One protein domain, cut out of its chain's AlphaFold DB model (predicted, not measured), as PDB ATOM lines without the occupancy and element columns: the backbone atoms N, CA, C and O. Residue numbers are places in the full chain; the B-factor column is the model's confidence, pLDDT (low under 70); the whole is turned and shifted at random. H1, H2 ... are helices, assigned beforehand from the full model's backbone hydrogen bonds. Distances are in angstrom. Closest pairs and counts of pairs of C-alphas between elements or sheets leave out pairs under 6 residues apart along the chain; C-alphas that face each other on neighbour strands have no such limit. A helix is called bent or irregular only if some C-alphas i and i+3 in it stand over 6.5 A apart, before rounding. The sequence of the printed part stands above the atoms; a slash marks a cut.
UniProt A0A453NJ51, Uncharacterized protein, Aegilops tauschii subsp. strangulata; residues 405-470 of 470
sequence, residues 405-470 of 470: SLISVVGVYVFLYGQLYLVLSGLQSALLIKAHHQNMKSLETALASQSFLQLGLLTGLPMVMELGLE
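Overview. This is residues 405 to 470 of the 470 residues of an uncharacterized protein of Aegilops tauschii subsp. strangulata (UniProt A0A453NJ51). An open, lopsided U of helices: the long helices H1 and H4 make its two arms, and the short helical hairpin of H2 and H3 closes one end. The far part of the H4 arm, residues 457 to 470, sticks out beyond the rest and adds to the length. The printed part has 66 residues with four named helices, H1, H2, H3 and H4 in chain order, and no named strand; the class is all helix. The whole is only just loose, close to extended, with a radius of gyration of the C-alphas of 15.7 A and spans of 51 by 23 by 16 A.

Arrangement. H1, residues 405 to 424, is about perpendicular to H2, residues 427 to 437, at 76 degrees. They are close but not clearly touching; their closest C-alphas, of Leu 422 and Gln 428, are 5.0 A apart. H2 and H3, residues 441 to 447, touch as a hairpin at a shallow tilt of 11 degrees, opposite ways; their closest C-alphas, of Leu 432 and Glu 444, are 6.0 A apart. H3 and H4, residues 450 to 469, meet only through their link. H1 and H4 are near each other, with 6 pairs of C-alphas within 10 A. H1 and H3 are apart, as are H2 and H4. In H1, H2 and H3 every O i to N i+4 pair is within hydrogen-bond range; in H4, 13 of 16 are.

Along the chain. H1 begins at C-alpha 405, (-17.715, -9.230, 4.258), and is 28.4 A long. H2 measures 15.3 A and H3 10.0 A. H4 is 28.2 A long, ending at C-alpha 469, (1.382, 2.684, -3.072). It has a kink of 39 degrees near residue 459, and is neither bent nor irregular, but only just: C-alphas 459 and 462 are 6.3 A apart.

Size, cuts and confidence. The C-alphas farthest apart, of His 437 and Glu 470, are 51.7 A apart. The printed part has no cut, and its three links are tight. Mean pLDDT of the printed part is 74.5; residues 448 to 470 are under 70.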
ATOM      1  N   SER A 405     -18.476  -9.352   3.009       84.50
ATOM      2  CA  SER A 405     -17.715  -9.230   4.258       84.50
ATOM      3  C   SER A 405     -18.324 -10.066   5.385       84.50
ATOM      4  O   SER A 405     -17.595 -10.765   6.085       84.50
ATOM      5  N   LEU A 406     -19.655 -10.071   5.529       86.69
ATOM      6  CA  LEU A 406     -20.345 -10.918   6.502       86.69
ATOM      7  C   LEU A 406     -20.089 -12.407   6.237       86.69
ATOM      8  O   LEU A 406     -19.733 -13.132   7.163       86.69
ATOM      9  N   ILE A 407     -20.237 -12.864   4.988       87.12
ATOM     10  CA  ILE A 407     -19.966 -14.263   4.617       87.12
ATOM     11  C   ILE A 407     -18.509 -14.626   4.900       87.12
ATOM     12  O   ILE A 407     -18.247 -15.692   5.455       87.12
ATOM     13  N   SER A 408     -17.562 -13.748   4.563       83.44
ATOM     14  CA  SER A 408     -16.140 -13.955   4.837       83.44
ATOM     15  C   SER A 408     -15.874 -14.094   6.334       83.44
ATOM     16  O   SER A 408     -15.230 -15.054   6.749       83.44
ATOM     17  N   VAL A 409     -16.418 -13.194   7.158       83.25
ATOM     18  CA  VAL A 409     -16.261 -13.231   8.619       83.25
ATOM     19  C   VAL A 409     -16.894 -14.494   9.210       83.25
ATOM     20  O   VAL A 409     -16.244 -15.197   9.981       83.25
ATOM     21  N   VAL A 410     -18.122 -14.842   8.814       87.38
ATOM     22  CA  VAL A 410     -18.784 -16.086   9.249       87.38
ATOM     23  C   VAL A 410     -17.974 -17.311   8.825       87.38
ATOM     24  O   VAL A 410     -17.797 -18.227   9.625       87.38
ATOM     25  N   GLY A 411     -17.433 -17.320   7.607       85.50
ATOM     26  CA  GLY A 411     -16.560 -18.383   7.115       85.50
ATOM     27  C   GLY A 411     -15.310 -18.556   7.979       85.50
ATOM     28  O   GLY A 411     -14.984 -19.682   8.354       85.50
ATOM     29  N   VAL A 412     -14.662 -17.453   8.368       80.94
ATOM     30  CA  VAL A 412     -13.522 -17.466   9.299       80.94
ATOM     31  C   VAL A 412     -13.934 -18.012  10.667       80.94
ATOM     32  O   VAL A 412     -13.229 -18.859  11.211       80.94
ATOM     33  N   TYR A 413     -15.084 -17.605  11.210       83.06
ATOM     34  CA  TYR A 413     -15.578 -18.126  12.489       83.06
ATOM     35  C   TYR A 413     -15.878 -19.624  12.441       83.06
ATOM     36  O   TYR A 413     -15.414 -20.365  13.306       83.06
ATOM     37  N   VAL A 414     -16.622 -20.086  11.431       86.75
ATOM     38  CA  VAL A 414     -16.937 -21.511  11.241       86.75
ATOM     39  C   VAL A 414     -15.653 -22.317  11.095       86.75
ATOM     40  O   VAL A 414     -15.524 -23.380  11.700       86.75
ATOM     41  N   PHE A 415     -14.680 -21.797  10.347       81.31
ATOM     42  CA  PHE A 415     -13.376 -22.426  10.212       81.31
ATOM     43  C   PHE A 415     -12.634 -22.498  11.554       81.31
ATOM     44  O   PHE A 415     -12.223 -23.584  11.947       81.31
ATOM     45  N   LEU A 416     -12.497 -21.390  12.289       81.38
ATOM     46  CA  LEU A 416     -11.759 -21.346  13.557       81.38
ATOM     47  C   LEU A 416     -12.391 -22.226  14.638       81.38
ATOM     48  O   LEU A 416     -11.694 -23.027  15.263       81.38
ATOM     49  N   TYR A 417     -13.706 -22.122  14.840       86.12
ATOM     50  CA  TYR A 417     -14.412 -22.964  15.804       86.12
ATOM     51  C   TYR A 417     -14.458 -24.426  15.360       86.12
ATOM     52  O   TYR A 417     -14.333 -25.318  16.197       86.12
ATOM     53  N   GLY A 418     -14.568 -24.682  14.054       86.75
ATOM     54  CA  GLY A 418     -14.458 -26.021  13.485       86.75
ATOM     55  C   GLY A 418     -13.088 -26.644  13.755       86.75
ATOM     56  O   GLY A 418     -13.019 -27.770  14.236       86.75
ATOM     57  N   GLN A 419     -12.000 -25.905  13.534       79.69
ATOM     58  CA  GLN A 419     -10.639 -26.355  13.841       79.69
ATOM     59  C   GLN A 419     -10.449 -26.598  15.338       79.69
ATOM     60  O   GLN A 419      -9.969 -27.659  15.730       79.69
ATOM     61  N   LEU A 420     -10.890 -25.668  16.187       84.62
ATOM     62  CA  LEU A 420     -10.829 -25.840  17.638       84.62
ATOM     63  C   LEU A 420     -11.575 -27.107  18.081       84.62
ATOM     64  O   LEU A 420     -11.057 -27.882  18.883       84.62
ATOM     65  N   TYR A 421     -12.759 -27.358  17.520       88.62
ATOM     66  CA  TYR A 421     -13.518 -28.579  17.767       88.62
ATOM     67  C   TYR A 421     -12.764 -29.835  17.306       88.62
ATOM     68  O   TYR A 421     -12.688 -30.807  18.059       88.62
ATOM     69  N   LEU A 422     -12.176 -29.830  16.107       86.00
ATOM     70  CA  LEU A 422     -11.410 -30.963  15.572       86.00
ATOM     71  C   LEU A 422     -10.188 -31.306  16.439       86.00
ATOM     72  O   LEU A 422      -9.925 -32.491  16.663       86.00
ATOM     73  N   VAL A 423      -9.489 -30.290  16.959       84.88
ATOM     74  CA  VAL A 423      -8.357 -30.452  17.884       84.88
ATOM     75  C   VAL A 423      -8.835 -31.010  19.227       84.88
ATOM     76  O   VAL A 423      -8.342 -32.043  19.676       84.88
ATOM     77  N   LEU A 424      -9.809 -30.352  19.869       87.44
ATOM     78  CA  LEU A 424     -10.252 -30.695  21.227       87.44
ATOM     79  C   LEU A 424     -10.990 -32.038  21.304       87.44
ATOM     80  O   LEU A 424     -10.909 -32.723  22.320       87.44
ATOM     81  N   SER A 425     -11.691 -32.434  20.240       91.44
ATOM     82  CA  SER A 425     -12.375 -33.733  20.165       91.44
ATOM     83  C   SER A 425     -11.435 -34.909  19.878       91.44
ATOM     84  O   SER A 425     -11.865 -36.060  19.925       91.44
ATOM     85  N   GLY A 426     -10.169 -34.650  19.525       86.75
ATOM     86  CA  GLY A 426      -9.232 -35.672  19.048       86.75
ATOM     87  C   GLY A 426      -9.560 -36.220  17.651       86.75
ATOM     88  O   GLY A 426      -8.836 -37.083  17.147       86.75
ATOM     89  N   LEU A 427     -10.615 -35.711  16.994       84.94
ATOM     90  CA  LEU A 427     -11.028 -36.145  15.661       84.94
ATOM     91  C   LEU A 427      -9.950 -35.832  14.620       84.94
ATOM     92  O   LEU A 427      -9.725 -36.636  13.719       84.94
ATOM     93  N   GLN A 428      -9.235 -34.714  14.770       83.75
ATOM     94  CA  GLN A 428      -8.115 -34.374  13.894       83.75
ATOM     95  C   GLN A 428      -7.018 -35.441  13.935       83.75
ATOM     96  O   GLN A 428      -6.583 -35.906  12.886       83.75
ATOM     97  N   SER A 429      -6.617 -35.883  15.129       81.56
ATOM     98  CA  SER A 429      -5.615 -36.942  15.295       81.56
ATOM     99  C   SER A 429      -6.088 -38.263  14.685       81.56
ATOM    100  O   SER A 429      -5.334 -38.920  13.971       81.56
ATOM    101  N   ALA A 430      -7.357 -38.630  14.898       83.75
ATOM    102  CA  ALA A 430      -7.942 -39.833  14.306       83.75
ATOM    103  C   ALA A 430      -7.979 -39.770  12.766       83.75
ATOM    104  O   ALA A 430      -7.656 -40.751  12.090       83.75
ATOM    105  N   LEU A 431      -8.332 -38.610  12.204       84.12
ATOM    106  CA  LEU A 431      -8.355 -38.372  10.761       84.12
ATOM    107  C   LEU A 431      -6.949 -38.387  10.158       84.12
ATOM    108  O   LEU A 431      -6.772 -38.988   9.103       84.12
ATOM    109  N   LEU A 432      -5.950 -37.807  10.827       82.94
ATOM    110  CA  LEU A 432      -4.555 -37.827  10.379       82.94
ATOM    111  C   LEU A 432      -3.974 -39.247  10.374       82.94
ATOM    112  O   LEU A 432      -3.376 -39.654   9.382       82.94
ATOM    113  N   ILE A 433      -4.212 -40.041  11.425       83.06
ATOM    114  CA  ILE A 433      -3.755 -41.443  11.487       83.06
ATOM    115  C   ILE A 433      -4.374 -42.271  10.353       83.06
ATOM    116  O   ILE A 433      -3.690 -43.084   9.723       83.06
ATOM    117  N   LYS A 434      -5.667 -42.060  10.075       83.56
ATOM    118  CA  LYS A 434      -6.379 -42.740   8.988       83.56
ATOM    119  C   LYS A 434      -5.901 -42.269   7.613       83.56
ATOM    120  O   LYS A 434      -5.703 -43.102   6.732       83.56
ATOM    121  N   ALA A 435      -5.674 -40.968   7.440       83.38
ATOM    122  CA  ALA A 435      -5.139 -40.389   6.212       83.38
ATOM    123  C   ALA A 435      -3.740 -40.933   5.902       83.38
ATOM    124  O   ALA A 435      -3.470 -41.286   4.756       83.38
ATOM    125  N   HIS A 436      -2.891 -41.076   6.924       81.44
ATOM    126  CA  HIS A 436      -1.550 -41.637   6.790       81.44
ATOM    127  C   HIS A 436      -1.594 -43.117   6.385       81.44
ATOM    128  O   HIS A 436      -0.930 -43.520   5.433       81.44
ATOM    129  N   HIS A 437      -2.464 -43.912   7.019       83.62
ATOM    130  CA  HIS A 437      -2.682 -45.313   6.636       83.62
ATOM    131  C   HIS A 437      -3.219 -45.478   5.209       83.62
ATOM    132  O   HIS A 437      -2.873 -46.441   4.530       83.62
ATOM    133  N   GLN A 438      -4.071 -44.559   4.747       86.00
ATOM    134  CA  GLN A 438      -4.667 -44.590   3.406       86.00
ATOM    135  C   GLN A 438      -3.855 -43.807   2.359       86.00
ATOM    136  O   GLN A 438      -4.285 -43.696   1.212       86.00
ATOM    137  N   ASN A 439      -2.685 -43.279   2.734       83.38
ATOM    138  CA  ASN A 439      -1.791 -42.486   1.886       83.38
ATOM    139  C   ASN A 439      -2.479 -41.264   1.222       83.38
ATOM    140  O   ASN A 439      -2.167 -40.872   0.095       83.38
ATOM    141  N   MET A 440      -3.441 -40.650   1.923       83.25
ATOM    142  CA  MET A 440      -4.237 -39.512   1.449       83.25
ATOM    143  C   MET A 440      -3.559 -38.169   1.760       83.25
ATOM    144  O   MET A 440      -3.997 -37.418   2.634       83.25
ATOM    145  N   LYS A 441      -2.514 -37.826   0.997       78.50
ATOM    146  CA  LYS A 441      -1.724 -36.589   1.185       78.50
ATOM    147  C   LYS A 441      -2.543 -35.290   1.143       78.50
ATOM    148  O   LYS A 441      -2.200 -34.318   1.815       78.50
ATOM    149  N   SER A 442      -3.624 -35.252   0.361       77.50
ATOM    150  CA  SER A 442      -4.497 -34.074   0.255       77.50
ATOM    151  C   SER A 442      -5.232 -33.771   1.562       77.50
ATOM    152  O   SER A 442      -5.342 -32.609   1.945       77.50
ATOM    153  N   LEU A 443      -5.689 -34.807   2.269       75.12
ATOM    154  CA  LEU A 443      -6.386 -34.669   3.546       75.12
ATOM    155  C   LEU A 443      -5.419 -34.264   4.663       75.12
ATOM    156  O   LEU A 443      -5.752 -33.416   5.483       75.12
ATOM    157  N   GLU A 444      -4.206 -34.817   4.653       72.81
ATOM    158  CA  GLU A 444      -3.135 -34.442   5.583       72.81
ATOM    159  C   GLU A 444      -2.762 -32.958   5.444       72.81
ATOM    160  O   GLU A 444      -2.659 -32.242   6.436       72.81
ATOM    161  N   THR A 445      -2.668 -32.470   4.204       73.50
ATOM    162  CA  THR A 445      -2.345 -31.065   3.916       73.50
ATOM    163  C   THR A 445      -3.505 -30.129   4.268       73.50
ATOM    164  O   THR A 445      -3.281 -29.056   4.818       73.50
ATOM    165  N   ALA A 446      -4.754 -30.531   4.007       70.69
ATOM    166  CA  ALA A 446      -5.937 -29.740   4.361       70.69
ATOM    167  C   ALA A 446      -6.141 -29.604   5.884       70.69
ATOM    168  O   ALA A 446      -6.703 -28.609   6.342       70.69
ATOM    169  N   LEU A 447      -5.688 -30.593   6.663       70.44
ATOM    170  CA  LEU A 447      -5.742 -30.600   8.130       70.44
ATOM    171  C   LEU A 447      -4.522 -29.930   8.792       70.44
ATOM    172  O   LEU A 447      -4.539 -29.714  10.004       70.44
ATOM    173  N   ALA A 448      -3.475 -29.596   8.032       64.75
ATOM    174  CA  ALA A 448      -2.338 -28.821   8.517       64.75
ATOM    175  C   ALA A 448      -2.697 -27.321   8.551       64.75
ATOM    176  O   ALA A 448      -3.182 -26.765   7.566       64.75
ATOM    177  N   SER A 449      -2.441 -26.629   9.670       59.03
ATOM    178  CA  SER A 449      -2.910 -25.249   9.924       59.03
ATOM    179  C   SER A 449      -2.278 -24.141   9.055       59.03
ATOM    180  O   SER A 449      -2.488 -22.954   9.319       59.03
ATOM    181  N   GLN A 450      -1.537 -24.488   7.995       54.62
ATOM    182  CA  GLN A 450      -0.941 -23.533   7.044       54.62
ATOM    183  C   GLN A 450      -1.986 -22.669   6.315       54.62
ATOM    184  O   GLN A 450      -1.667 -21.579   5.840       54.62
ATOM    185  N   SER A 451      -3.242 -23.107   6.279       55.41
ATOM    186  CA  SER A 451      -4.374 -22.397   5.677       55.41
ATOM    187  C   SER A 451      -4.798 -21.122   6.431       55.41
ATOM    188  O   SER A 451      -5.365 -20.222   5.812       55.41
ATOM    189  N   PHE A 452      -4.472 -20.976   7.726       54.16
ATOM    190  CA  PHE A 452      -4.795 -19.766   8.508       54.16
ATOM    191  C   PHE A 452      -3.992 -18.536   8.054       54.16
ATOM    192  O   PHE A 452      -4.551 -17.454   7.872       54.16
ATOM    193  N   LEU A 453      -2.688 -18.712   7.809       53.00
ATOM    194  CA  LEU A 453      -1.810 -17.643   7.326       53.00
ATOM    195  C   LEU A 453      -2.219 -17.166   5.926       53.00
ATOM    196  O   LEU A 453      -2.181 -15.969   5.663       53.00
ATOM    197  N   GLN A 454      -2.662 -18.073   5.049       54.69
ATOM    198  CA  GLN A 454      -3.037 -17.733   3.673       54.69
ATOM    199  C   GLN A 454      -4.291 -16.859   3.576       54.69
ATOM    200  O   GLN A 454      -4.289 -15.928   2.779       54.69
ATOM    201  N   LEU A 455      -5.334 -17.112   4.376       53.62
ATOM    202  CA  LEU A 455      -6.564 -16.305   4.352       53.62
ATOM    203  C   LEU A 455      -6.327 -14.881   4.872       53.62
ATOM    204  O   LEU A 455      -6.740 -13.927   4.219       53.62
ATOM    205  N   GLY A 456      -5.602 -14.739   5.989       51.78
ATOM    206  CA  GLY A 456      -5.234 -13.427   6.534       51.78
ATOM    207  C   GLY A 456      -4.283 -12.646   5.622       51.78
ATOM    208  O   GLY A 456      -4.443 -11.438   5.460       51.78
ATOM    209  N   LEU A 457      -3.335 -13.331   4.967       53.69
ATOM    210  CA  LEU A 457      -2.475 -12.731   3.942       53.69
ATOM    211  C   LEU A 457      -3.273 -12.323   2.699       53.69
ATOM    212  O   LEU A 457      -3.033 -11.244   2.182       53.69
ATOM    213  N   LEU A 458      -4.245 -13.111   2.229       54.00
ATOM    214  CA  LEU A 458      -5.037 -12.749   1.046       54.00
ATOM    215  C   LEU A 458      -5.895 -11.498   1.260       54.00
ATOM    216  O   LEU A 458      -6.105 -10.745   0.314       54.00
ATOM    217  N   THR A 459      -6.380 -11.269   2.482       52.31
ATOM    218  CA  THR A 459      -7.145 -10.060   2.827       52.31
ATOM    219  C   THR A 459      -6.252  -8.884   3.222       52.31
ATOM    220  O   THR A 459      -6.578  -7.745   2.912       52.31
ATOM    221  N   GLY A 460      -5.126  -9.140   3.896       53.91
ATOM    222  CA  GLY A 460      -4.223  -8.100   4.396       53.91
ATOM    223  C   GLY A 460      -3.201  -7.611   3.370       53.91
ATOM    224  O   GLY A 460      -2.845  -6.440   3.384       53.91
ATOM    225  N   LEU A 461      -2.741  -8.469   2.453       55.16
ATOM    226  CA  LEU A 461      -1.736  -8.116   1.446       55.16
ATOM    227  C   LEU A 461      -2.229  -7.030   0.476       55.16
ATOM    228  O   LEU A 461      -1.459  -6.102   0.252       55.16
ATOM    229  N   PRO A 462      -3.477  -7.055  -0.040       60.25
ATOM    230  CA  PRO A 462      -4.005  -5.939  -0.818       60.25
ATOM    231  C   PRO A 462      -3.983  -4.632  -0.030       60.25
ATOM    232  O   PRO A 462      -3.501  -3.643  -0.556       60.25
ATOM    233  N   MET A 463      -4.384  -4.648   1.246       60.06
ATOM    234  CA  MET A 463      -4.385  -3.460   2.106       60.06
ATOM    235  C   MET A 463      -2.963  -2.945   2.392       60.06
ATOM    236  O   MET A 463      -2.725  -1.745   2.387       60.06
ATOM    237  N   VAL A 464      -1.988  -3.839   2.590       64.94
ATOM    238  CA  VAL A 464      -0.568  -3.476   2.760       64.94
ATOM    239  C   VAL A 464       0.035  -2.938   1.461       64.94
ATOM    240  O   VAL A 464       0.819  -1.996   1.499       64.94
ATOM    241  N   MET A 465      -0.325  -3.514   0.311       66.50
ATOM    242  CA  MET A 465       0.081  -2.996  -0.998       66.50
ATOM    243  C   MET A 465      -0.537  -1.624  -1.261       66.50
ATOM    244  O   MET A 465       0.149  -0.743  -1.760       66.50
ATOM    245  N   GLU A 466      -1.805  -1.442  -0.903       65.81
ATOM    246  CA  GLU A 466      -2.535  -0.182  -1.018       65.81
ATOM    247  C   GLU A 466      -1.869   0.911  -0.173       65.81
ATOM    248  O   GLU A 466      -1.519   1.960  -0.705       65.81
ATOM    249  N   LEU A 467      -1.554   0.609   1.091       66.19
ATOM    250  CA  LEU A 467      -0.803   1.495   1.989       66.19
ATOM    251  C   LEU A 467       0.642   1.765   1.550       66.19
ATOM    252  O   LEU A 467       1.231   2.728   2.016       66.19
ATOM    253  N   GLY A 468       1.247   0.889   0.744       68.06
ATOM    254  CA  GLY A 468       2.603   1.087   0.220       68.06
ATOM    255  C   GLY A 468       2.653   1.849  -1.107       68.06
ATOM    256  O   GLY A 468       3.728   2.301  -1.500       68.06
ATOM    257  N   LEU A 469       1.527   1.929  -1.824       69.44
ATOM    258  CA  LEU A 469       1.382   2.684  -3.072       69.44
ATOM    259  C   LEU A 469       0.936   4.132  -2.831       69.44
ATOM    260  O   LEU A 469       1.223   4.990  -3.666       69.44
ATOM    261  N   GLU A 470       0.228   4.370  -1.727       64.25
ATOM    262  CA  GLU A 470      -0.078   5.697  -1.178       64.25
ATOM    263  C   GLU A 470       1.085   6.237  -0.339       64.25
ATOM    264  O   GLU A 470       1.342   7.461  -0.438       64.25
TER     265      GLU A 470